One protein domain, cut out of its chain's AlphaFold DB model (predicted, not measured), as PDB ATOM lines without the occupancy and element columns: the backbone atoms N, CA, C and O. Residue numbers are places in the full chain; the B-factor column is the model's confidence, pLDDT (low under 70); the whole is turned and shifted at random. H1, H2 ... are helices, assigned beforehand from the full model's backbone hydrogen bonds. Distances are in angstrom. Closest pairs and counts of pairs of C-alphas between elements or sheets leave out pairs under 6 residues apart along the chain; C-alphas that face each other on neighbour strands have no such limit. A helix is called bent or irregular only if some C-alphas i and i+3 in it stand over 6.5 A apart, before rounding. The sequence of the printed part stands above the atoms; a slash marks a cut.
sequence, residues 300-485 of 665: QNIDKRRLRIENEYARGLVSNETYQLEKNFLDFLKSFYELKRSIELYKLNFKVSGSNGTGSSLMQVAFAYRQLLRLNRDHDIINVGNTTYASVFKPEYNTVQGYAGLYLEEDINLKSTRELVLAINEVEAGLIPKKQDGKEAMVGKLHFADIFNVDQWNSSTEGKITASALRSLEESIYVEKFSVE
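Overview. This is residues 300 to 485 of the 665 residues of an uncharacterized protein of Williamwhitmania taraxaci (UniProt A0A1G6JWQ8). Three helices, H1, H2 and H3, lie side by side in an up-and-down row, with H4 over one face of H2 and H3; on the far side of H3, a smaller group of crossed helices, H5, H6 and H8, makes the other end of an elongated domain. The short H7 sits at the corner before H8, and H8 runs out to the end far from H1. The 186 printed residues hold eight named helices, H1 to H8 in chain order, and no named strand: the class is all helix. The whole is only just loose, close to compact, with a radius of gyration of the C-alphas of 19.7 A and spans of 73 by 44 by 27 A.

Along the chain. Find C-alpha 320 at (125.723, 97.617, 143.879); from there H2, the longest helix, runs 49.2 A to C-alpha 353 at (128.295, 143.344, 125.822). Before it comes H1, residues 300 to 314; after it come H3, residues 359 to 382, 34.4 A, and H4, residues 387 to 407, 30.3 A. Then read H5 at 412 to 428, H6 at 436 to 451 and H7 at 454 to 459. H8, residues 461 to 485, runs 35.6 A and ends at (171.499, 141.613, 129.585). H4 has a kink of 41 degrees near residue 394 and is only just irregular, C-alphas 391 to 394 being 6.53 A apart; H8 has one of 47 degrees near 479 and is irregular, with 7.2 A from C-alpha 481 to 484.

Arrangement. Start at H2, which with H3 and H4 forms an up-and-down bundle, each helix running against the one before. H2 and H3, a hairpin, touch at a shallow tilt of 15 degrees, closest at C-alphas Leu 339 and Ala 368, 4.9 A. H4 touches H2 at 3 degrees, the same way, with C-alphas Leu 325 and Tyr 389 closest at 7.1 A. H1 touches residues 320 to 334 of H2 alone, closest at C-alphas Ile 302 and Leu 330, 6.5 A. Outward from H3, its residues 362 to 370 alone touch H5 at a steep tilt of 44 degrees; C-alphas Ala 366 and Thr 417 are closest, 5.9 A. H5 touches H6 at a steep 61 degrees, closest at C-alphas Leu 420 and Lys 445, 5.1 A. H8 touches H6 at a steep 45 degrees, closest at C-alphas Val 443 and Leu 470, 6.3 A. H7 and H8 only just touch, with 3 pairs of C-alphas within 8 A, and only at the corner; the closest are Trp 457 and Gly 463, 4.9 A. H1 and H8 are apart. Each O i to N i+4 pair is within hydrogen-bond range in H1, H2, H3, H5 and H7, against 14 of 17 in H4, 8 of 12 in H6 and 18 of 21 in H8.

Size, cuts and confidence. Look to C-alphas Arg 315 and Glu 485 for the two farthest apart, 74.2 A. The printed part has no cut and no long link. Its mean pLDDT is 91.6; residues 355 to 357 are under 70.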
ATOM      1  N   GLN A 300     116.751 117.044 132.276       90.31
ATOM      2  CA  GLN A 300     115.649 116.092 132.125       90.31
ATOM      3  C   GLN A 300     116.148 114.673 131.828       90.31
ATOM      4  O   GLN A 300     115.680 113.713 132.441       90.31
ATOM      5  N   ASN A 301     117.118 114.527 130.921       90.19
ATOM      6  CA  ASN A 301     117.666 113.218 130.566       90.19
ATOM      7  C   ASN A 301     118.530 112.631 131.691       90.19
ATOM      8  O   ASN A 301     118.445 111.429 131.958       90.19
ATOM      9  N   ILE A 302     119.295 113.468 132.402       91.88
ATOM     10  CA  ILE A 302     120.056 113.063 133.594       91.88
ATOM     11  C   ILE A 302     119.100 112.555 134.681       91.88
ATOM     12  O   ILE A 302     119.310 111.471 135.226       91.88
ATOM     13  N   ASP A 303     118.019 113.283 134.969       90.69
ATOM     14  CA  ASP A 303     117.035 112.891 135.981       90.69
ATOM     15  C   ASP A 303     116.262 111.634 135.592       90.69
ATOM     16  O   ASP A 303     116.068 110.741 136.421       90.69
ATOM     17  N   LYS A 304     115.885 111.504 134.317       91.19
ATOM     18  CA  LYS A 304     115.267 110.286 133.789       91.19
ATOM     19  C   LYS A 304     116.193 109.076 133.953       91.19
ATOM     20  O   LYS A 304     115.737 108.021 134.399       91.19
ATOM     21  N   ARG A 305     117.490 109.214 133.645       89.94
ATOM     22  CA  ARG A 305     118.492 108.145 133.828       89.94
ATOM     23  C   ARG A 305     118.705 107.817 135.306       89.94
ATOM     24  O   ARG A 305     118.778 106.636 135.642       89.94
ATOM     25  N   ARG A 306     118.733 108.825 136.184       92.94
ATOM     26  CA  ARG A 306     118.813 108.660 137.643       92.94
ATOM     27  C   ARG A 306     117.643 107.845 138.192       92.94
ATOM     28  O   ARG A 306     117.862 106.812 138.814       92.94
ATOM     29  N   LEU A 307     116.409 108.247 137.891       90.56
ATOM     30  CA  LEU A 307     115.216 107.518 138.330       90.56
ATOM     31  C   LEU A 307     115.193 106.091 137.775       90.56
ATOM     32  O   LEU A 307     114.800 105.156 138.473       90.56
ATOM     33  N   ARG A 308     115.626 105.896 136.524       87.88
ATOM     34  CA  ARG A 308     115.745 104.559 135.934       87.88
ATOM     35  C   ARG A 308     116.720 103.688 136.728       87.88
ATOM     36  O   ARG A 308     116.331 102.593 137.122       87.88
ATOM     37  N   ILE A 309     117.947 104.153 136.976       89.31
ATOM     38  CA  ILE A 309     118.965 103.329 137.642       89.31
ATOM     39  C   ILE A 309     118.637 103.071 139.120       89.31
ATOM     40  O   ILE A 309     118.860 101.965 139.604       89.31
ATOM     41  N   GLU A 310     118.033 104.037 139.819       90.19
ATOM     42  CA  GLU A 310     117.540 103.858 141.192       90.19
ATOM     43  C   GLU A 310     116.456 102.772 141.257       90.19
ATOM     44  O   GLU A 310     116.518 101.877 142.103       90.19
ATOM     45  N   ASN A 311     115.504 102.790 140.318       86.19
ATOM     46  CA  ASN A 311     114.468 101.761 140.218       86.19
ATOM     47  C   ASN A 311     115.037 100.388 139.832       86.19
ATOM     48  O   ASN A 311     114.612  99.371 140.380       86.19
ATOM     49  N   GLU A 312     115.991 100.335 138.897       82.50
ATOM     50  CA  GLU A 312     116.675  99.092 138.521       82.50
ATOM     51  C   GLU A 312     117.452  98.504 139.709       82.50
ATOM     52  O   GLU A 312     117.389  97.296 139.939       82.50
ATOM     53  N   TYR A 313     118.128  99.336 140.505       85.81
ATOM     54  CA  TYR A 313     118.843  98.894 141.701       85.81
ATOM     55  C   TYR A 313     117.886  98.409 142.795       85.81
ATOM     56  O   TYR A 313     118.071  97.319 143.333       85.81
ATOM     57  N   ALA A 314     116.809  99.155 143.068       83.50
ATOM     58  CA  ALA A 314     115.793  98.775 144.053       83.50
ATOM     59  C   ALA A 314     115.096  97.447 143.710       83.50
ATOM     60  O   ALA A 314     114.733  96.678 144.600       83.50
ATOM     61  N   ARG A 315     114.941  97.146 142.414       76.31
ATOM     62  CA  ARG A 315     114.409  95.867 141.912       76.31
ATOM     63  C   ARG A 315     115.446  94.746 141.879       76.31
ATOM     64  O   ARG A 315     115.122  93.641 141.455       76.31
ATOM     65  N   GLY A 316     116.685  95.019 142.279       75.62
ATOM     66  CA  GLY A 316     117.769  94.055 142.207       75.62
ATOM     67  C   GLY A 316     118.054  93.627 140.772       75.62
ATOM     68  O   GLY A 316     118.324  92.447 140.555       75.62
ATOM     69  N   LEU A 317     118.054  94.561 139.811       78.19
ATOM     70  CA  LEU A 317     118.456  94.338 138.411       78.19
ATOM     71  C   LEU A 317     119.910  94.748 138.103       78.19
ATOM     72  O   LEU A 317     120.554  94.158 137.239       78.19
ATOM     73  N   VAL A 318     120.462  95.720 138.824       80.56
ATOM     74  CA  VAL A 318     121.880  96.104 138.720       80.56
ATOM     75  C   VAL A 318     122.624  95.809 140.019       80.56
ATOM     76  O   VAL A 318     122.067  95.921 141.111       80.56
ATOM     77  N   SER A 319     123.897  95.423 139.907       80.38
ATOM     78  CA  SER A 319     124.747  95.185 141.076       80.38
ATOM     79  C   SER A 319     125.018  96.497 141.820       80.38
ATOM     80  O   SER A 319     124.971  97.575 141.226       80.38
ATOM     81  N   ASN A 320     125.346  96.421 143.116       84.56
ATOM     82  CA  ASN A 320     125.723  97.617 143.879       84.56
ATOM     83  C   ASN A 320     126.934  98.328 143.252       84.56
ATOM     84  O   ASN A 320     126.953  99.550 143.186       84.56
ATOM     85  N   GLU A 321     127.910  97.578 142.735       85.44
ATOM     86  CA  GLU A 321     129.070  98.144 142.037       85.44
ATOM     87  C   GLU A 321     128.646  98.965 140.808       85.44
ATOM     88  O   GLU A 321     128.976 100.145 140.712       85.44
ATOM     89  N   THR A 322     127.854  98.376 139.908       86.94
ATOM     90  CA  THR A 322     127.369  99.056 138.695       86.94
ATOM     91  C   THR A 322     126.486 100.255 139.038       86.94
ATOM     92  O   THR A 322     126.579 101.292 138.385       86.94
ATOM     93  N   TYR A 323     125.677 100.156 140.095       89.62
ATOM     94  CA  TYR A 323     124.878 101.272 140.596       89.62
ATOM     95  C   TYR A 323     125.745 102.447 141.077       89.62
ATOM     96  O   TYR A 323     125.468 103.591 140.714       89.62
ATOM     97  N   GLN A 324     126.819 102.193 141.837       91.62
ATOM     98  CA  GLN A 324     127.739 103.260 142.254       91.62
ATOM     99  C   GLN A 324     128.460 103.893 141.054       91.62
ATOM    100  O   GLN A 324     128.599 105.114 141.004       91.62
ATOM    101  N   LEU A 325     128.879 103.090 140.069       92.19
ATOM    102  CA  LEU A 325     129.507 103.598 138.844       92.19
ATOM    103  C   LEU A 325     128.550 104.479 138.023       92.19
ATOM    104  O   LEU A 325     128.941 105.557 137.583       92.19
ATOM    105  N   GLU A 326     127.284 104.082 137.872       92.06
ATOM    106  CA  GLU A 326     126.251 104.908 137.227       92.06
ATOM    107  C   GLU A 326     125.980 106.202 137.992       92.06
ATOM    108  O   GLU A 326     125.864 107.262 137.383       92.06
ATOM    109  N   LYS A 327     125.918 106.151 139.326       93.81
ATOM    110  CA  LYS A 327     125.734 107.348 140.153       93.81
ATOM    111  C   LYS A 327     126.888 108.339 139.979       93.81
ATOM    112  O   LYS A 327     126.649 109.522 139.752       93.81
ATOM    113  N   ASN A 328     128.121 107.840 140.008       94.31
ATOM    114  CA  ASN A 328     129.322 108.628 139.744       94.31
ATOM    115  C   ASN A 328     129.296 109.247 138.337       94.31
ATOM    116  O   ASN A 328     129.614 110.423 138.163       94.31
ATOM    117  N   PHE A 329     128.870 108.480 137.330       94.56
ATOM    118  CA  PHE A 329     128.744 108.988 135.967       94.56
ATOM    119  C   PHE A 329     127.650 110.052 135.844       94.56
ATOM    120  O   PHE A 329     127.849 111.059 135.172       94.56
ATOM    121  N   LEU A 330     126.518 109.896 136.534       94.19
ATOM    122  CA  LEU A 330     125.461 110.909 136.582       94.19
ATOM    123  C   LEU A 330     125.952 112.229 137.186       94.19
ATOM    124  O   LEU A 330     125.604 113.293 136.675       94.19
ATOM    125  N   ASP A 331     126.766 112.184 138.238       93.88
ATOM    126  CA  ASP A 331     127.349 113.392 138.831       93.88
ATOM    127  C   ASP A 331     128.367 114.058 137.891       93.88
ATOM    128  O   ASP A 331     128.393 115.285 137.761       93.88
ATOM    129  N   PHE A 332     129.122 113.262 137.134       95.81
ATOM    130  CA  PHE A 332     129.975 113.765 136.062       95.81
ATOM    131  C   PHE A 332     129.177 114.421 134.919       95.81
ATOM    132  O   PHE A 332     129.523 115.523 134.486       95.81
ATOM    133  N   LEU A 333     128.059 113.823 134.486       95.12
ATOM    134  CA  LEU A 333     127.158 114.419 133.489       95.12
ATOM    135  C   LEU A 333     126.558 115.749 133.967       95.12
ATOM    136  O   LEU A 333     126.427 116.677 133.171       95.12
ATOM    137  N   LYS A 334     126.231 115.877 135.260       95.12
ATOM    138  CA  LYS A 334     125.804 117.165 135.834       95.12
ATOM    139  C   LYS A 334     126.909 118.210 135.722       95.12
ATOM    140  O   LYS A 334     126.635 119.320 135.286       95.12
ATOM    141  N   SER A 335     128.155 117.856 136.045       96.06
ATOM    142  CA  SER A 335     129.289 118.778 135.887       96.06
ATOM    143  C   SER A 335     129.499 119.204 134.430       96.06
ATOM    144  O   SER A 335     129.852 120.353 134.175       96.06
ATOM    145  N   PHE A 336     129.269 118.305 133.470       96.56
ATOM    146  CA  PHE A 336     129.320 118.643 132.047       96.56
ATOM    147  C   PHE A 336     128.186 119.593 131.643       96.56
ATOM    148  O   PHE A 336     128.410 120.563 130.922       96.56
ATOM    149  N   TYR A 337     126.971 119.348 132.133       95.31
ATOM    150  CA  TYR A 337     125.836 120.236 131.897       95.31
ATOM    151  C   TYR A 337     126.087 121.648 132.451       95.31
ATOM    152  O   TYR A 337     125.792 122.634 131.778       95.31
ATOM    153  N   GLU A 338     126.686 121.758 133.639       96.00
ATOM    154  CA  GLU A 338     127.088 123.044 134.220       96.00
ATOM    155  C   GLU A 338     128.091 123.783 133.322       96.00
ATOM    156  O   GLU A 338     127.904 124.970 133.056       96.00
ATOM    157  N   LEU A 339     129.086 123.080 132.766       97.06
ATOM    158  CA  LEU A 339     130.001 123.650 131.769       97.06
ATOM    159  C   LEU A 339     129.250 124.161 130.535       97.06
ATOM    160  O   LEU A 339     129.464 125.302 130.124       97.06
ATOM    161  N   LYS A 340     128.338 123.358 129.969       95.44
ATOM    162  CA  LYS A 340     127.520 123.767 128.817       95.44
ATOM    163  C   LYS A 340     126.724 125.036 129.130       95.44
ATOM    164  O   LYS A 340     126.721 125.971 128.335       95.44
ATOM    165  N   ARG A 341     126.110 125.111 130.315       95.31
ATOM    166  CA  ARG A 341     125.373 126.301 130.766       95.31
ATOM    167  C   ARG A 341     126.282 127.526 130.878       95.31
ATOM    168  O   ARG A 341     125.893 128.599 130.426       95.31
ATOM    169  N   SER A 342     127.478 127.386 131.449       95.75
ATOM    170  CA  SER A 342     128.452 128.481 131.543       95.75
ATOM    171  C   SER A 342     128.914 128.973 130.167       95.75
ATOM    172  O   SER A 342     129.042 130.181 129.975       95.75
ATOM    173  N   ILE A 343     129.101 128.069 129.200       95.69
ATOM    174  CA  ILE A 343     129.443 128.429 127.815       95.69
ATOM    175  C   ILE A 343     128.297 129.208 127.159       95.69
ATOM    176  O   ILE A 343     128.539 130.252 126.557       95.69
ATOM    177  N   GLU A 344     127.048 128.762 127.308       94.00
ATOM    178  CA  GLU A 344     125.885 129.480 126.763       94.00
ATOM    179  C   GLU A 344     125.710 130.872 127.389       94.00
ATOM    180  O   GLU A 344     125.451 131.848 126.682       94.00
ATOM    181  N   LEU A 345     125.924 130.998 128.704       92.94
ATOM    182  CA  LEU A 345     125.924 132.294 129.390       92.94
ATOM    183  C   LEU A 345     127.021 133.219 128.853       92.94
ATOM    184  O   LEU A 345     126.764 134.397 128.606       92.94
ATOM    185  N   TYR A 346     128.227 132.693 128.625       94.75
ATOM    186  CA  TYR A 346     129.301 133.445 127.983       94.75
ATOM    187  C   TYR A 346     128.917 133.893 126.567       94.75
ATOM    188  O   TYR A 346     129.036 135.078 126.262       94.75
ATOM    189  N   LYS A 347     128.400 132.993 125.721       93.00
ATOM    190  CA  LYS A 347     127.977 133.321 124.349       93.00
ATOM    191  C   LYS A 347     126.912 134.415 124.333       93.00
ATOM    192  O   LYS A 347     126.956 135.306 123.483       93.00
ATOM    193  N   LEU A 348     125.959 134.365 125.264       91.25
ATOM    194  CA  LEU A 348     124.935 135.397 125.415       91.25
ATOM    195  C   LEU A 348     125.555 136.742 125.818       91.25
ATOM    196  O   LEU A 348     125.288 137.753 125.171       91.25
ATOM    197  N   ASN A 349     126.425 136.752 126.829       89.25
ATOM    198  CA  ASN A 349     127.101 137.967 127.289       89.25
ATOM    199  C   ASN A 349     128.008 138.569 126.213       89.25
ATOM    200  O   ASN A 349     128.028 139.784 126.041       89.25
ATOM    201  N   PHE A 350     128.713 137.736 125.445       89.69
ATOM    202  CA  PHE A 350     129.547 138.179 124.333       89.69
ATOM    203  C   PHE A 350     128.713 138.873 123.246       89.69
ATOM    204  O   PHE A 350     129.111 139.920 122.738       89.69
ATOM    205  N   LYS A 351     127.515 138.352 122.940       88.38
ATOM    206  CA  LYS A 351     126.577 138.985 121.995       88.38
ATOM    207  C   LYS A 351     126.022 140.321 122.499       88.38
ATOM    208  O   LYS A 351     125.800 141.214 121.689       88.38
ATOM    209  N   VAL A 352     125.772 140.452 123.804       86.50
ATOM    210  CA  VAL A 352     125.140 141.647 124.400       86.50
ATOM    211  C   VAL A 352     126.154 142.751 124.715       86.50
ATOM    212  O   VAL A 352     125.873 143.924 124.482       86.50
ATOM    213  N   SER A 353     127.322 142.399 125.251       78.88
ATOM    214  CA  SER A 353     128.295 143.344 125.822       78.88
ATOM    215  C   SER A 353     129.625 143.411 125.061       78.88
ATOM    216  O   SER A 353     130.507 144.181 125.444       78.88
ATOM    217  N   GLY A 354     129.792 142.624 123.993       75.44
ATOM    218  CA  GLY A 354     131.054 142.520 123.258       75.44
ATOM    219  C   GLY A 354     132.189 141.934 124.107       75.44
ATOM    220  O   GLY A 354     131.957 141.279 125.122       75.44
ATOM    221  N   SER A 355     133.442 142.182 123.716       69.81
ATOM    222  CA  SER A 355     134.628 141.630 124.395       69.81
ATOM    223  C   SER A 355     134.819 142.150 125.824       69.81
ATOM    224  O   SER A 355     135.258 141.406 126.696       69.81
ATOM    225  N   ASN A 356     134.452 143.406 126.090       59.66
ATOM    226  CA  ASN A 356     134.892 144.141 127.282       59.66
ATOM    227  C   ASN A 356     134.162 143.753 128.583       59.66
ATOM    228  O   ASN A 356     134.546 144.220 129.651       59.66
ATOM    229  N   GLY A 357     133.126 142.908 128.515       66.00
ATOM    230  CA  GLY A 357     132.309 142.503 129.668       66.00
ATOM    231  C   GLY A 357     132.258 140.996 129.940       66.00
ATOM    232  O   GLY A 357     131.450 140.556 130.753       66.00
ATOM    233  N   THR A 358     133.074 140.181 129.261       84.06
ATOM    234  CA  THR A 358     132.923 138.708 129.287       84.06
ATOM    235  C   THR A 358     133.802 137.973 130.294       84.06
ATOM    236  O   THR A 358     133.580 136.779 130.519       84.06
ATOM    237  N   GLY A 359     134.735 138.670 130.953       87.62
ATOM    238  CA  GLY A 359     135.694 138.079 131.894       87.62
ATOM    239  C   GLY A 359     135.033 137.234 132.987       87.62
ATOM    240  O   GLY A 359     135.444 136.101 133.214       87.62
ATOM    241  N   SER A 360     133.943 137.711 133.598       89.88
ATOM    242  CA  SER A 360     133.235 136.958 134.647       89.88
ATOM    243  C   SER A 360     132.585 135.670 134.131       89.88
ATOM    244  O   SER A 360     132.616 134.649 134.814       89.88
ATOM    245  N   SER A 361     132.011 135.686 132.924       92.75
ATOM    246  CA  SER A 361     131.426 134.481 132.322       92.75
ATOM    247  C   SER A 361     132.485 133.484 131.847       92.75
ATOM    248  O   SER A 361     132.310 132.286 132.051       92.75
ATOM    249  N   LEU A 362     133.611 133.953 131.296       94.19
ATOM    250  CA  LEU A 362     134.737 133.083 130.934       94.19
ATOM    251  C   LEU A 362     135.390 132.459 132.171       94.19
ATOM    252  O   LEU A 362     135.736 131.281 132.158       94.19
ATOM    253  N   MET A 363     135.476 133.206 133.272       94.56
ATOM    254  CA  MET A 363     135.938 132.676 134.553       94.56
ATOM    255  C   MET A 363     135.041 131.523 135.044       94.56
ATOM    256  O   MET A 363     135.546 130.495 135.489       94.56
ATOM    257  N   GLN A 364     133.713 131.637 134.902       94.88
ATOM    258  CA  GLN A 364     132.796 130.532 135.219       94.88
ATOM    259  C   GLN A 364     133.014 129.314 134.311       94.88
ATOM    260  O   GLN A 364     132.974 128.184 134.798       94.88
ATOM    261  N   VAL A 365     133.279 129.528 133.015       96.88
ATOM    262  CA  VAL A 365     133.646 128.448 132.083       96.88
ATOM    263  C   VAL A 365     134.934 127.756 132.540       96.88
ATOM    264  O   VAL A 365     134.974 126.525 132.584       96.88
ATOM    265  N   ALA A 366     135.957 128.517 132.946       96.44
ATOM    266  CA  ALA A 366     137.217 127.974 133.451       96.44
ATOM    267  C   ALA A 366     137.000 127.073 134.680       96.44
ATOM    268  O   ALA A 366     137.486 125.940 134.713       96.44
ATOM    269  N   PHE A 367     136.215 127.539 135.659       95.81
ATOM    270  CA  PHE A 367     135.887 126.763 136.859       95.81
ATOM    271  C   PHE A 367     135.111 125.486 136.529       95.81
ATOM    272  O   PHE A 367     135.474 124.405 136.996       95.81
ATOM    273  N   ALA A 368     134.074 125.582 135.691       97.12
ATOM    274  CA  ALA A 368     133.262 124.429 135.316       97.12
ATOM    275  C   ALA A 368     134.077 123.382 134.538       97.12
ATOM    276  O   ALA A 368     133.955 122.181 134.795       97.12
ATOM    277  N   TYR A 369     134.953 123.820 133.629       97.50
ATOM    278  CA  TYR A 369     135.800 122.913 132.861       97.50
ATOM    279  C   TYR A 369     136.852 122.233 133.739       97.50
ATOM    280  O   TYR A 369     137.032 121.016 133.654       97.50
ATOM    281  N   ARG A 370     137.503 122.976 134.643       95.06
ATOM    282  CA  ARG A 370     138.454 122.383 135.589       95.06
ATOM    283  C   ARG A 370     137.776 121.363 136.502       95.06
ATOM    284  O   ARG A 370     138.318 120.274 136.692       95.06
ATOM    285  N   GLN A 371     136.588 121.677 137.020       95.12
ATOM    286  CA  GLN A 371     135.817 120.753 137.853       95.12
ATOM    287  C   GLN A 371     135.484 119.456 137.103       95.12
ATOM    288  O   GLN A 371     135.641 118.372 137.663       95.12
ATOM    289  N   LEU A 372     135.104 119.549 135.823       96.44
ATOM    290  CA  LEU A 372     134.861 118.382 134.973       96.44
ATOM    291  C   LEU A 372     136.121 117.511 134.821       96.44
ATOM    292  O   LEU A 372     136.057 116.290 134.982       96.44
ATOM    293  N   LEU A 373     137.274 118.121 134.525       95.31
ATOM    294  CA  LEU A 373     138.543 117.395 134.385       95.31
ATOM    295  C   LEU A 373     138.963 116.722 135.697       95.31
ATOM    296  O   LEU A 373     139.398 115.568 135.683       95.31
ATOM    297  N   ARG A 374     138.793 117.419 136.823       92.62
ATOM    298  CA  ARG A 374     139.093 116.894 138.156       92.62
ATOM    299  C   ARG A 374     138.212 115.698 138.502       92.62
ATOM    300  O   ARG A 374     138.748 114.669 138.894       92.62
ATOM    301  N   LEU A 375     136.898 115.794 138.290       94.19
ATOM    302  CA  LEU A 375     135.978 114.681 138.539       94.19
ATOM    303  C   LEU A 375     136.353 113.441 137.724       94.19
ATOM    304  O   LEU A 375     136.368 112.341 138.272       94.19
ATOM    305  N   ASN A 376     136.710 113.600 136.444       93.94
ATOM    306  CA  ASN A 376     137.147 112.451 135.650       93.94
ATOM    307  C   ASN A 376     138.414 111.805 136.227       93.94
ATOM    308  O   ASN A 376     138.478 110.587 136.375       93.94
ATOM    309  N   ARG A 377     139.406 112.621 136.608       92.06
ATOM    310  CA  ARG A 377     140.649 112.133 137.220       92.06
ATOM    311  C   ARG A 377     140.394 111.425 138.553       92.06
ATOM    312  O   ARG A 377     140.977 110.371 138.795       92.06
ATOM    313  N   ASP A 378     139.530 111.978 139.397       92.38
ATOM    314  CA  ASP A 378     139.169 111.386 140.686       92.38
ATOM    315  C   ASP A 378     138.502 110.014 140.482       92.38
ATOM    316  O   ASP A 378     138.844 109.048 141.165       92.38
ATOM    317  N   HIS A 379     137.619 109.880 139.485       92.88
ATOM    318  CA  HIS A 379     137.024 108.588 139.131       92.88
ATOM    319  C   HIS A 379     138.034 107.594 138.555       92.88
ATOM    320  O   HIS A 379     137.953 106.410 138.887       92.88
ATOM    321  N   ASP A 380     138.996 108.052 137.754       91.94
ATOM    322  CA  ASP A 380     140.089 107.217 137.249       91.94
ATOM    323  C   ASP A 380     140.933 106.641 138.401       91.94
ATOM    324  O   ASP A 380     141.313 105.472 138.363       91.94
ATOM    325  N   ILE A 381     141.187 107.439 139.446       92.25
ATOM    326  CA  ILE A 381     141.965 107.040 140.630       92.25
ATOM    327  C   ILE A 381     141.170 106.089 141.535       92.25
ATOM    328  O   ILE A 381     141.698 105.070 141.976       92.25
ATOM    329  N   ILE A 382     139.904 106.403 141.823       92.75
ATOM    330  CA  ILE A 382     139.070 105.599 142.733       92.75
ATOM    331  C   ILE A 382     138.789 104.208 142.148       92.75
ATOM    332  O   ILE A 382     138.658 103.240 142.895       92.75
ATOM    333  N   ASN A 383     138.721 104.091 140.820       91.12
ATOM    334  CA  ASN A 383     138.360 102.851 140.133       91.12
ATOM    335  C   ASN A 383     139.562 102.098 139.536       91.12
ATOM    336  O   ASN A 383     139.389 101.266 138.639       91.12
ATOM    337  N   VAL A 384     140.781 102.347 140.024       90.25
ATOM    338  CA  VAL A 384     141.967 101.582 139.606       90.25
ATOM    339  C   VAL A 384     141.749 100.087 139.870       90.25
ATOM    340  O   VAL A 384     141.413  99.672 140.975       90.25
ATOM    341  N   GLY A 385     141.940  99.266 138.835       84.94
ATOM    342  CA  GLY A 385     141.742  97.813 138.902       84.94
ATOM    343  C   GLY A 385     140.290  97.351 138.736       84.94
ATOM    344  O   GLY A 385     140.055  96.149 138.622       84.94
ATOM    345  N   ASN A 386     139.316  98.265 138.655       87.62
ATOM    346  CA  ASN A 386     137.933  97.912 138.347       87.62
ATOM    347  C   ASN A 386     137.766  97.673 136.834       87.62
ATOM    348  O   ASN A 386     137.793  98.609 136.029       87.62
ATOM    349  N   THR A 387     137.559  96.415 136.441       85.19
ATOM    350  CA  THR A 387     137.396  96.040 135.027       85.19
ATOM    351  C   THR A 387     136.120  96.610 134.412       85.19
ATOM    352  O   THR A 387     136.152  97.051 133.266       85.19
ATOM    353  N   THR A 388     135.022  96.666 135.176       85.12
ATOM    354  CA  THR A 388     133.741  97.234 134.730       85.12
ATOM    355  C   THR A 388     133.898  98.716 134.398       85.12
ATOM    356  O   THR A 388     133.485  99.155 133.325       85.12
ATOM    357  N   TYR A 389     134.558  99.479 135.275       90.94
ATOM    358  CA  TYR A 389     134.873 100.882 135.016       90.94
ATOM    359  C   TYR A 389     135.743 101.029 133.766       90.94
ATOM    360  O   TYR A 389     135.375 101.763 132.851       90.94
ATOM    361  N   ALA A 390     136.855 100.293 133.691       89.88
ATOM    362  CA  ALA A 390     137.819 100.422 132.603       89.88
ATOM    363  C   ALA A 390     137.228 100.097 131.221       89.88
ATOM    364  O   ALA A 390     137.549 100.784 130.253       89.88
ATOM    365  N   SER A 391     136.378  99.068 131.112       85.31
ATOM    366  CA  SER A 391     135.850  98.626 129.815       85.31
ATOM    367  C   SER A 391     134.518  99.259 129.422       85.31
ATOM    368  O   SER A 391     134.234  99.338 128.232       85.31
ATOM    369  N   VAL A 392     133.676  99.635 130.395       86.06
ATOM    370  CA  VAL A 392     132.312 100.126 130.125       86.06
ATOM    371  C   VAL A 392     132.200 101.629 130.356       86.06
ATOM    372  O   VAL A 392     131.721 102.336 129.480       86.06
ATOM    373  N   PHE A 393     132.654 102.130 131.507       91.12
ATOM    374  CA  PHE A 393     132.406 103.521 131.903       91.12
ATOM    375  C   PHE A 393     133.461 104.486 131.370       91.12
ATOM    376  O   PHE A 393     133.118 105.521 130.810       91.12
ATOM    377  N   LYS A 394     134.748 104.158 131.513       93.00
ATOM    378  CA  LYS A 394     135.865 105.025 131.113       93.00
ATOM    379  C   LYS A 394     135.776 105.514 129.654       93.00
ATOM    380  O   LYS A 394     136.026 106.701 129.436       93.00
ATOM    381  N   PRO A 395     135.391 104.683 128.661       91.81
ATOM    382  CA  PRO A 395     135.162 105.170 127.302       91.81
ATOM    383  C   PRO A 395     134.102 106.277 127.231       91.81
ATOM    384  O   PRO A 395     134.324 107.278 126.560       91.81
ATOM    385  N   GLU A 396     132.998 106.151 127.971       91.25
ATOM    386  CA  GLU A 396     131.920 107.148 127.989       91.25
ATOM    387  C   GLU A 396     132.349 108.456 128.672       91.25
ATOM    388  O   GLU A 396     132.050 109.541 128.172       91.25
ATOM    389  N   TYR A 397     133.126 108.382 129.760       94.00
ATOM    390  CA  TYR A 397     133.754 109.569 130.358       94.00
ATOM    391  C   TYR A 397     134.627 110.315 129.334       94.00
ATOM    392  O   TYR A 397     134.495 111.531 129.177       94.00
ATOM    393  N   ASN A 398     135.475 109.589 128.597       92.94
ATOM    394  CA  ASN A 398     136.346 110.167 127.572       92.94
ATOM    395  C   ASN A 398     135.548 110.785 126.415       92.94
ATOM    396  O   ASN A 398     135.908 111.860 125.938       92.94
ATOM    397  N   THR A 399     134.454 110.149 125.989       93.06
ATOM    398  CA  THR A 399     133.554 110.679 124.955       93.06
ATOM    399  C   THR A 399     132.967 112.029 125.372       93.06
ATOM    400  O   THR A 399     133.058 113.005 124.625       93.06
ATOM    401  N   VAL A 400     132.443 112.131 126.597       93.19
ATOM    402  CA  VAL A 400     131.878 113.382 127.133       93.19
ATOM    403  C   VAL A 400     132.951 114.464 127.310       93.19
ATOM    404  O   VAL A 400     132.710 115.629 126.989       93.19
ATOM    405  N   GLN A 401     134.163 114.104 127.748       93.06
ATOM    406  CA  GLN A 401     135.293 115.044 127.755       93.06
ATOM    407  C   GLN A 401     135.664 115.524 126.347       93.06
ATOM    408  O   GLN A 401     135.991 116.698 126.171       93.06
ATOM    409  N   GLY A 402     135.581 114.643 125.347       93.38
ATOM    410  CA  GLY A 402     135.757 114.990 123.940       93.38
ATOM    411  C   GLY A 402     134.766 116.064 123.492       93.38
ATOM    412  O   GLY A 402     135.180 117.068 122.916       93.38
ATOM    413  N   TYR A 403     133.482 115.920 123.840       94.06
ATOM    414  CA  TYR A 403     132.471 116.949 123.565       94.06
ATOM    415  C   TYR A 403     132.778 118.280 124.258       94.06
ATOM    416  O   TYR A 403     132.646 119.331 123.634       94.06
ATOM    417  N   ALA A 404     133.251 118.257 125.510       94.56
ATOM    418  CA  ALA A 404     133.648 119.479 126.216       94.56
ATOM    419  C   ALA A 404     134.796 120.192 125.487       94.56
ATOM    420  O   ALA A 404     134.776 121.410 125.340       94.56
ATOM    421  N   GLY A 405     135.772 119.422 124.995       93.56
ATOM    422  CA  GLY A 405     136.867 119.939 124.182       93.56
ATOM    423  C   GLY A 405     136.385 120.605 122.895       93.56
ATOM    424  O   GLY A 405     136.882 121.676 122.569       93.56
ATOM    425  N   LEU A 406     135.402 120.013 122.206       93.44
ATOM    426  CA  LEU A 406     134.823 120.574 120.980       93.44
ATOM    427  C   LEU A 406     134.083 121.892 121.234       93.44
ATOM    428  O   LEU A 406     134.333 122.860 120.524       93.44
ATOM    429  N   TYR A 407     133.239 121.962 122.269       93.81
ATOM    430  CA  TYR A 407     132.535 123.205 122.613       93.81
ATOM    431  C   TYR A 407     133.492 124.340 122.998       93.81
ATOM    432  O   TYR A 407     133.193 125.509 122.769       93.81
ATOM    433  N   LEU A 408     134.655 124.010 123.567       96.19
ATOM    434  CA  LEU A 408     135.675 124.994 123.923       96.19
ATOM    435  C   LEU A 408     136.560 125.425 122.741       96.19
ATOM    436  O   LEU A 408     137.330 126.362 122.891       96.19
ATOM    437  N   GLU A 409     136.477 124.776 121.579       95.19
ATOM    438  CA  GLU A 409     137.231 125.160 120.370       95.19
ATOM    439  C   GLU A 409     136.432 126.086 119.438       95.19
ATOM    440  O   GLU A 409     136.939 126.504 118.400       95.19
ATOM    441  N   GLU A 410     135.187 126.420 119.788       91.69
ATOM    442  CA  GLU A 410     134.304 127.219 118.931       91.69
ATOM    443  C   GLU A 410     134.790 128.664 118.717       91.69
ATOM    444  O   GLU A 410     134.532 129.243 117.660       91.69
ATOM    445  N   ASP A 411     135.500 129.252 119.688       92.25
ATOM    446  CA  ASP A 411     136.095 130.585 119.559       92.25
ATOM    447  C   ASP A 411     137.415 130.747 120.329       92.25
ATOM    448  O   ASP A 411     137.795 129.923 121.159       92.25
ATOM    449  N   ILE A 412     138.122 131.846 120.041       93.06
ATOM    450  CA  ILE A 412     139.470 132.125 120.556       93.06
ATOM    451  C   ILE A 412     139.488 132.229 122.088       93.06
ATOM    452  O   ILE A 412     140.423 131.725 122.712       93.06
ATOM    453  N   ASN A 413     138.481 132.842 122.714       93.62
ATOM    454  CA  ASN A 413     138.450 133.014 124.167       93.62
ATOM    455  C   ASN A 413     138.130 131.696 124.868       93.62
ATOM    456  O   ASN A 413     138.748 131.379 125.885       93.62
ATOM    457  N   LEU A 414     137.201 130.903 124.327       95.69
ATOM    458  CA  LEU A 414     136.923 129.561 124.840       95.69
ATOM    459  C   LEU A 414     138.147 128.650 124.699       95.69
ATOM    460  O   LEU A 414     138.512 127.956 125.653       95.69
ATOM    461  N   LYS A 415     138.851 128.737 123.565       96.88
ATOM    462  CA  LYS A 415     140.083 127.984 123.331       96.88
ATOM    463  C   LYS A 415     141.167 128.377 124.326       96.88
ATOM    464  O   LYS A 415     141.774 127.518 124.961       96.88
ATOM    465  N   SER A 416     141.360 129.675 124.527       96.00
ATOM    466  CA  SER A 416     142.329 130.201 125.493       96.00
ATOM    467  C   SER A 416     141.952 129.828 126.932       96.00
ATOM    468  O   SER A 416     142.819 129.489 127.731       96.00
ATOM    469  N   THR A 417     140.652 129.768 127.247       96.50
ATOM    470  CA  THR A 417     140.147 129.271 128.539       96.50
ATOM    471  C   THR A 417     140.499 127.799 128.744       96.50
ATOM    472  O   THR A 417     140.969 127.413 129.817       96.50
ATOM    473  N   ARG A 418     140.321 126.964 127.713       97.12
ATOM    474  CA  ARG A 418     140.747 125.560 127.738       97.12
ATOM    475  C   ARG A 418     142.253 125.446 127.960       97.12
ATOM    476  O   ARG A 418     142.677 124.663 128.807       97.12
ATOM    477  N   GLU A 419     143.054 126.209 127.223       97.19
ATOM    478  CA  GLU A 419     144.516 126.192 127.340       97.19
ATOM    479  C   GLU A 419     145.003 126.652 128.720       97.19
ATOM    480  O   GLU A 419     145.908 126.024 129.273       97.19
ATOM    481  N   LEU A 420     144.368 127.673 129.305       97.38
ATOM    482  CA  LEU A 420     144.616 128.118 130.677       97.38
ATOM    483  C   LEU A 420     144.349 126.990 131.681       97.38
ATOM    484  O   LEU A 420     145.212 126.674 132.497       97.38
ATOM    485  N   VAL A 421     143.177 126.350 131.617       97.06
ATOM    486  CA  VAL A 421     142.812 125.267 132.547       97.06
ATOM    487  C   VAL A 421     143.750 124.064 132.408       97.06
ATOM    488  O   VAL A 421     144.141 123.467 133.413       97.06
ATOM    489  N   LEU A 422     144.147 123.712 131.182       95.81
ATOM    490  CA  LEU A 422     145.128 122.652 130.953       95.81
ATOM    491  C   LEU A 422     146.502 123.021 131.531       95.81
ATOM    492  O   LEU A 422     147.096 122.191 132.216       95.81
ATOM    493  N   ALA A 423     146.965 124.261 131.345       96.19
ATOM    494  CA  ALA A 423     148.215 124.739 131.936       96.19
ATOM    495  C   ALA A 423     148.173 124.716 133.475       96.19
ATOM    496  O   ALA A 423     149.133 124.281 134.107       96.19
ATOM    497  N   ILE A 424     147.049 125.105 134.089       95.69
ATOM    498  CA  ILE A 424     146.847 125.006 135.546       95.69
ATOM    499  C   ILE A 424     146.991 123.550 136.013       95.69
ATOM    500  O   ILE A 424     147.703 123.284 136.981       95.69
ATOM    501  N   ASN A 425     146.365 122.598 135.312       94.00
ATOM    502  CA  ASN A 425     146.452 121.176 135.655       94.00
ATOM    503  C   ASN A 425     147.872 120.607 135.478       94.00
ATOM    504  O   ASN A 425     148.299 119.774 136.278       94.00
ATOM    505  N   GLU A 426     148.607 121.038 134.448       94.44
ATOM    506  CA  GLU A 426     150.012 120.662 134.234       94.44
ATOM    507  C   GLU A 426     150.902 121.169 135.374       94.44
ATOM    508  O   GLU A 426     151.711 120.408 135.910       94.44
ATOM    509  N   VAL A 427     150.715 122.424 135.796       93.50
ATOM    510  CA  VAL A 427     151.446 123.007 136.927       93.50
ATOM    511  C   VAL A 427     151.133 122.270 138.228       93.50
ATOM    512  O   VAL A 427     152.054 121.920 138.965       93.50
ATOM    513  N   GLU A 428     149.859 121.994 138.506       91.69
ATOM    514  CA  GLU A 428     149.432 121.259 139.703       91.69
ATOM    515  C   GLU A 428     150.003 119.828 139.727       91.69
ATOM    516  O   GLU A 428     150.352 119.306 140.786       91.69
ATOM    517  N   ALA A 429     150.182 119.211 138.556       90.12
ATOM    518  CA  ALA A 429     150.842 117.916 138.405       90.12
ATOM    519  C   ALA A 429     152.384 117.981 138.464       90.12
ATOM    520  O   ALA A 429     153.035 116.941 138.357       90.12
ATOM    521  N   GLY A 430     152.983 119.168 138.612       91.12
ATOM    522  CA  GLY A 430     154.436 119.360 138.613       91.12
ATOM    523  C   GLY A 430     155.095 119.193 137.238       91.12
ATOM    524  O   GLY A 430     156.312 119.019 137.152       91.12
ATOM    525  N   LEU A 431     154.320 119.247 136.153       90.88
ATOM    526  CA  LEU A 431     154.775 119.050 134.772       90.88
ATOM    527  C   LEU A 431     155.251 120.364 134.138       90.88
ATOM    528  O   LEU A 431     154.830 120.741 133.047       90.88
ATOM    529  N   ILE A 432     156.148 121.072 134.825       89.88
ATOM    530  CA  ILE A 432     156.681 122.348 134.343       89.88
ATOM    531  C   ILE A 432     157.702 122.107 133.210       89.88
ATOM    532  O   ILE A 432     158.644 121.322 133.389       89.88
ATOM    533  N   PRO A 433     157.577 122.785 132.051       90.56
ATOM    534  CA  PRO A 433     158.533 122.666 130.959       90.56
ATOM    535  C   PRO A 433     159.957 123.037 131.383       90.56
ATOM    536  O   PRO A 433     160.207 124.088 131.968       90.56
ATOM    537  N   LYS A 434     160.925 122.187 131.027       88.44
ATOM    538  CA  LYS A 434     162.350 122.461 131.284       88.44
ATOM    539  C   LYS A 434     162.950 123.458 130.292       88.44
ATOM    540  O   LYS A 434     163.856 124.200 130.650       88.44
ATOM    541  N   LYS A 435     162.480 123.444 129.039       90.94
ATOM    542  CA  LYS A 435     162.981 124.310 127.962       90.94
ATOM    543  C   LYS A 435     162.351 125.698 128.038       90.94
ATOM    544  O   LYS A 435     161.157 125.802 128.305       90.94
ATOM    545  N   GLN A 436     163.134 126.716 127.692       87.25
ATOM    546  CA  GLN A 436     162.724 128.118 127.752       87.25
ATOM    547  C   GLN A 436     161.468 128.421 126.927       87.25
ATOM    548  O   GLN A 436     160.515 128.969 127.467       87.25
ATOM    549  N   ASP A 437     161.417 127.988 125.665       89.38
ATOM    550  CA  ASP A 437     160.255 128.231 124.793       89.38
ATOM    551  C   ASP A 437     158.970 127.609 125.361       89.38
ATOM    552  O   ASP A 437     157.883 128.168 125.246       89.38
ATOM    553  N   GLY A 438     159.103 126.462 126.036       92.50
ATOM    554  CA  GLY A 438     157.993 125.819 126.732       92.50
ATOM    555  C   GLY A 438     157.520 126.617 127.948       92.50
ATOM    556  O   GLY A 438     156.315 126.699 128.180       92.50
ATOM    557  N   LYS A 439     158.445 127.228 128.703       92.69
ATOM    558  CA  LYS A 439     158.107 128.112 129.831       92.69
ATOM    559  C   LYS A 439     157.390 129.372 129.342       92.69
ATOM    560  O   LYS A 439     156.355 129.711 129.898       92.69
ATOM    561  N   GLU A 440     157.882 130.014 128.280       93.56
ATOM    562  CA  GLU A 440     157.249 131.197 127.666       93.56
ATOM    563  C   GLU A 440     155.837 130.879 127.155       93.56
ATOM    564  O   GLU A 440     154.891 131.608 127.446       93.56
ATOM    565  N   ALA A 441     155.658 129.746 126.464       94.12
ATOM    566  CA  ALA A 441     154.341 129.310 126.002       94.12
ATOM    567  C   ALA A 441     153.372 129.037 127.167       94.12
ATOM    568  O   ALA A 441     152.199 129.399 127.096       94.12
ATOM    569  N   MET A 442     153.850 128.415 128.252       95.56
ATOM    570  CA  MET A 442     153.046 128.179 129.453       95.56
ATOM    571  C   MET A 442     152.674 129.491 130.155       95.56
ATOM    572  O   MET A 442     151.516 129.669 130.521       95.56
ATOM    573  N   VAL A 443     153.616 130.429 130.287       95.75
ATOM    574  CA  VAL A 443     153.367 131.774 130.828       95.75
ATOM    575  C   VAL A 443     152.329 132.518 129.988       95.75
ATOM    576  O   VAL A 443     151.381 133.061 130.549       95.75
ATOM    577  N   GLY A 444     152.421 132.454 128.657       94.94
ATOM    578  CA  GLY A 444     151.417 133.030 127.758       94.94
ATOM    579  C   GLY A 444     150.006 132.477 127.989       94.94
ATOM    580  O   GLY A 444     149.049 133.246 128.040       94.94
ATOM    581  N   LYS A 445     149.869 131.160 128.205       96.56
ATOM    582  CA  LYS A 445     148.577 130.534 128.546       96.56
ATOM    583  C   LYS A 445     148.057 130.977 129.913       96.56
ATOM    584  O   LYS A 445     146.863 131.215 130.057       96.56
ATOM    585  N   LEU A 446     148.934 131.086 130.912       96.44
ATOM    586  CA  LEU A 446     148.564 131.489 132.272       96.44
ATOM    587  C   LEU A 446     148.138 132.964 132.347       96.44
ATOM    588  O   LEU A 446     147.170 133.273 133.041       96.44
ATOM    589  N   HIS A 447     148.780 133.854 131.585       95.31
ATOM    590  CA  HIS A 447     148.396 135.270 131.490       95.31
ATOM    591  C   HIS A 447     147.040 135.510 130.829       95.31
ATOM    592  O   HIS A 447     146.479 136.591 130.976       95.31
ATOM    593  N   PHE A 448     146.442 134.513 130.168       94.69
ATOM    594  CA  PHE A 448     145.046 134.641 129.745       94.69
ATOM    595  C   PHE A 448     144.109 134.916 130.934       94.69
ATOM    596  O   PHE A 448     143.072 135.545 130.757       94.69
ATOM    597  N   ALA A 449     144.490 134.522 132.156       94.06
ATOM    598  CA  ALA A 449     143.737 134.837 133.364       94.06
ATOM    599  C   ALA A 449     143.611 136.346 133.659       94.06
ATOM    600  O   ALA A 449     142.696 136.740 134.383       94.06
ATOM    601  N   ASP A 450     144.465 137.195 133.077       91.56
ATOM    602  CA  ASP A 450     144.456 138.647 133.296       91.56
ATOM    603  C   ASP A 450     143.186 139.327 132.745       91.56
ATOM    604  O   ASP A 450     142.878 140.461 133.109       91.56
ATOM    605  N   ILE A 451     142.407 138.638 131.899       90.62
ATOM    606  CA  ILE A 451     141.106 139.135 131.414       90.62
ATOM    607  C   ILE A 451     139.988 139.008 132.461       90.62
ATOM    608  O   ILE A 451     138.899 139.561 132.282       90.62
ATOM    609  N   PHE A 452     140.200 138.200 133.502       91.69
ATOM    610  CA  PHE A 452     139.202 137.960 134.536       91.69
ATOM    611  C   PHE A 452     139.187 139.095 135.559       91.69
ATOM    612  O   PHE A 452     140.096 139.917 135.648       91.69
ATOM    613  N   ASN A 453     138.136 139.135 136.378       89.38
ATOM    614  CA  ASN A 453     138.129 140.035 137.522       89.38
ATOM    615  C   ASN A 453     139.221 139.602 138.519       89.38
ATOM    616  O   ASN A 453     139.132 138.520 139.100       89.38
ATOM    617  N   VAL A 454     140.231 140.458 138.705       87.56
ATOM    618  CA  VAL A 454     141.444 140.170 139.488       87.56
ATOM    619  C   VAL A 454     141.121 139.757 140.925       87.56
ATOM    620  O   VAL A 454     141.674 138.774 141.418       87.56
ATOM    621  N   ASP A 455     140.196 140.454 141.587       88.38
ATOM    622  CA  ASP A 455     139.842 140.178 142.984       88.38
ATOM    623  C   ASP A 455     139.157 138.813 143.127       88.38
ATOM    624  O   ASP A 455     139.523 138.001 143.983       88.38
ATOM    625  N   GLN A 456     138.192 138.524 142.251       88.94
ATOM    626  CA  GLN A 456     137.487 137.243 142.256       88.94
ATOM    627  C   GLN A 456     138.425 136.088 141.902       88.94
ATOM    628  O   GLN A 456     138.445 135.077 142.610       88.94
ATOM    629  N   TRP A 457     139.243 136.243 140.861       93.19
ATOM    630  CA  TRP A 457     140.183 135.212 140.434       93.19
ATOM    631  C   TRP A 457     141.213 134.905 141.521       93.19
ATOM    632  O   TRP A 457     141.346 133.750 141.918       93.19
ATOM    633  N   ASN A 458     141.869 135.917 142.091       91.19
ATOM    634  CA  ASN A 458     142.896 135.718 143.120       91.19
ATOM    635  C   ASN A 458     142.344 135.129 144.428       91.19
ATOM    636  O   ASN A 458     143.078 134.484 145.183       91.19
ATOM    637  N   SER A 459     141.049 135.311 144.702       90.88
ATOM    638  CA  SER A 459     140.388 134.665 145.840       90.88
ATOM    639  C   SER A 459     140.171 133.155 145.635       90.88
ATOM    640  O   SER A 459     140.161 132.400 146.615       90.88
ATOM    641  N   SER A 460     140.061 132.706 144.380       93.19
ATOM    642  CA  SER A 460     139.819 131.308 144.001       93.19
ATOM    643  C   SER A 460     141.056 130.415 144.163       93.19
ATOM    644  O   SER A 460     142.189 130.882 144.307       93.19
ATOM    645  N   THR A 461     140.852 129.094 144.139       92.00
ATOM    646  CA  THR A 461     141.961 128.128 144.165       92.00
ATOM    647  C   THR A 461     142.812 128.195 142.899       92.00
ATOM    648  O   THR A 461     144.038 128.164 142.967       92.00
ATOM    649  N   GLU A 462     142.161 128.350 141.755       92.69
ATOM    650  CA  GLU A 462     142.741 128.427 140.423       92.69
ATOM    651  C   GLU A 462     143.627 129.660 140.288       92.69
ATOM    652  O   GLU A 462     144.754 129.560 139.801       92.69
ATOM    653  N   GLY A 463     143.163 130.807 140.790       93.69
ATOM    654  CA  GLY A 463     143.953 132.033 140.772       93.69
ATOM    655  C   GLY A 463     145.177 131.970 141.669       93.69
ATOM    656  O   GLY A 463     146.246 132.407 141.255       93.69
ATOM    657  N   LYS A 464     145.090 131.330 142.841       94.25
ATOM    658  CA  LYS A 464     146.265 131.110 143.703       94.25
ATOM    659  C   LYS A 464     147.312 130.217 143.036       94.25
ATOM    660  O   LYS A 464     148.500 130.537 143.095       94.25
ATOM    661  N   ILE A 465     146.882 129.131 142.385       94.00
ATOM    662  CA  ILE A 465     147.780 128.251 141.621       94.00
ATOM    663  C   ILE A 465     148.425 129.042 140.479       94.00
ATOM    664  O   ILE A 465     149.647 129.044 140.359       94.00
ATOM    665  N   THR A 466     147.622 129.771 139.703       95.25
ATOM    666  CA  THR A 466     148.076 130.579 138.560       95.25
ATOM    667  C   THR A 466     149.086 131.642 138.987       95.25
ATOM    668  O   THR A 466     150.166 131.723 138.411       95.25
ATOM    669  N   ALA A 467     148.794 132.408 140.041       94.19
ATOM    670  CA  ALA A 467     149.682 133.450 140.549       94.19
ATOM    671  C   ALA A 467     151.012 132.878 141.067       94.19
ATOM    672  O   ALA A 467     152.082 133.420 140.784       94.19
ATOM    673  N   SER A 468     150.966 131.755 141.795       94.31
ATOM    674  CA  SER A 468     152.174 131.066 142.260       94.31
ATOM    675  C   SER A 468     153.007 130.532 141.091       94.31
ATOM    676  O   SER A 468     154.236 130.626 141.113       94.31
ATOM    677  N   ALA A 469     152.343 129.976 140.075       94.31
ATOM    678  CA  ALA A 469     152.975 129.448 138.875       94.31
ATOM    679  C   ALA A 469     153.671 130.553 138.080       94.31
ATOM    680  O   ALA A 469     154.863 130.434 137.803       94.31
ATOM    681  N   LEU A 470     152.946 131.638 137.783       95.88
ATOM    682  CA  LEU A 470     153.459 132.808 137.073       95.88
ATOM    683  C   LEU A 470     154.685 133.368 137.786       95.88
ATOM    684  O   LEU A 470     155.746 133.452 137.181       95.88
ATOM    685  N   ARG A 471     154.605 133.618 139.099       94.50
ATOM    686  CA  ARG A 471     155.746 134.131 139.870       94.50
ATOM    687  C   ARG A 471     156.998 133.253 139.744       94.50
ATOM    688  O   ARG A 471     158.099 133.777 139.610       94.50
ATOM    689  N   SER A 472     156.846 131.932 139.821       93.62
ATOM    690  CA  SER A 472     157.973 130.993 139.727       93.62
ATOM    691  C   SER A 472     158.548 130.920 138.307       93.62
ATOM    692  O   SER A 472     159.762 131.016 138.110       93.62
ATOM    693  N   LEU A 473     157.672 130.784 137.308       94.94
ATOM    694  CA  LEU A 473     158.045 130.668 135.898       94.94
ATOM    695  C   LEU A 473     158.702 131.944 135.383       94.94
ATOM    696  O   LEU A 473     159.752 131.877 134.753       94.94
ATOM    697  N   GLU A 474     158.113 133.098 135.679       95.69
ATOM    698  CA  GLU A 474     158.628 134.392 135.252       95.69
ATOM    699  C   GLU A 474     159.975 134.723 135.892       95.69
ATOM    700  O   GLU A 474     160.867 135.209 135.201       95.69
ATOM    701  N   GLU A 475     160.171 134.424 137.183       94.94
ATOM    702  CA  GLU A 475     161.475 134.630 137.820       94.94
ATOM    703  C   GLU A 475     162.535 133.701 137.209       94.94
ATOM    704  O   GLU A 475     163.647 134.141 136.926       94.94
ATOM    705  N   SER A 476     162.189 132.441 136.924       93.62
ATOM    706  CA  SER A 476     163.089 131.515 136.226       93.62
ATOM    707  C   SER A 476     163.447 132.016 134.821       93.62
ATOM    708  O   SER A 476     164.629 132.047 134.476       93.62
ATOM    709  N   ILE A 477     162.465 132.467 134.033       94.06
ATOM    710  CA  ILE A 477     162.688 133.050 132.700       94.06
ATOM    711  C   ILE A 477     163.575 134.293 132.803       94.06
ATOM    712  O   ILE A 477     164.510 134.450 132.013       94.06
ATOM    713  N   TYR A 478     163.308 135.164 133.777       94.88
ATOM    714  CA  TYR A 478     164.079 136.379 133.994       94.88
ATOM    715  C   TYR A 478     165.541 136.057 134.298       94.88
ATOM    716  O   TYR A 478     166.434 136.585 133.635       94.88
ATOM    717  N   VAL A 479     165.796 135.174 135.268       93.44
ATOM    718  CA  VAL A 479     167.153 134.787 135.664       93.44
ATOM    719  C   VAL A 479     167.903 134.150 134.495       93.44
ATOM    720  O   VAL A 479     169.046 134.525 134.246       93.44
ATOM    721  N   GLU A 480     167.266 133.251 133.744       91.25
ATOM    722  CA  GLU A 480     167.914 132.500 132.663       91.25
ATOM    723  C   GLU A 480     168.166 133.340 131.398       91.25
ATOM    724  O   GLU A 480     169.218 133.191 130.774       91.25
ATOM    725  N   LYS A 481     167.233 134.223 131.007       90.88
ATOM    726  CA  LYS A 481     167.278 134.932 129.711       90.88
ATOM    727  C   LYS A 481     167.565 136.430 129.830       90.88
ATOM    728  O   LYS A 481     168.285 136.967 128.994       90.88
ATOM    729  N   PHE A 482     167.018 137.115 130.835       93.94
ATOM    730  CA  PHE A 482     167.040 138.585 130.914       93.94
ATOM    731  C   PHE A 482     168.097 139.151 131.864       93.94
ATOM    732  O   PHE A 482     168.640 140.218 131.585       93.94
ATOM    733  N   SER A 483     168.410 138.461 132.964       93.75
ATOM    734  CA  SER A 483     169.238 138.996 134.053       93.75
ATOM    735  C   SER A 483     170.600 139.502 133.574       93.75
ATOM    736  O   SER A 483     170.986 140.626 133.885       93.75
ATOM    737  N   VAL A 484     171.288 138.718 132.741       92.44
ATOM    738  CA  VAL A 484     172.618 139.049 132.216       92.44
ATOM    739  C   VAL A 484     172.580 140.305 131.348       92.44
ATOM    740  O   VAL A 484     173.440 141.170 131.491       92.44
ATOM    741  N   GLU A 485     171.587 140.440 130.465       91.25
ATOM    742  CA  GLU A 485     171.499 141.613 129.585       91.25
ATOM    743  C   GLU A 485     171.044 142.862 130.354       91.25
ATOM    744  O   GLU A 485     171.548 143.956 130.100       91.25
TER     745      GLU A 485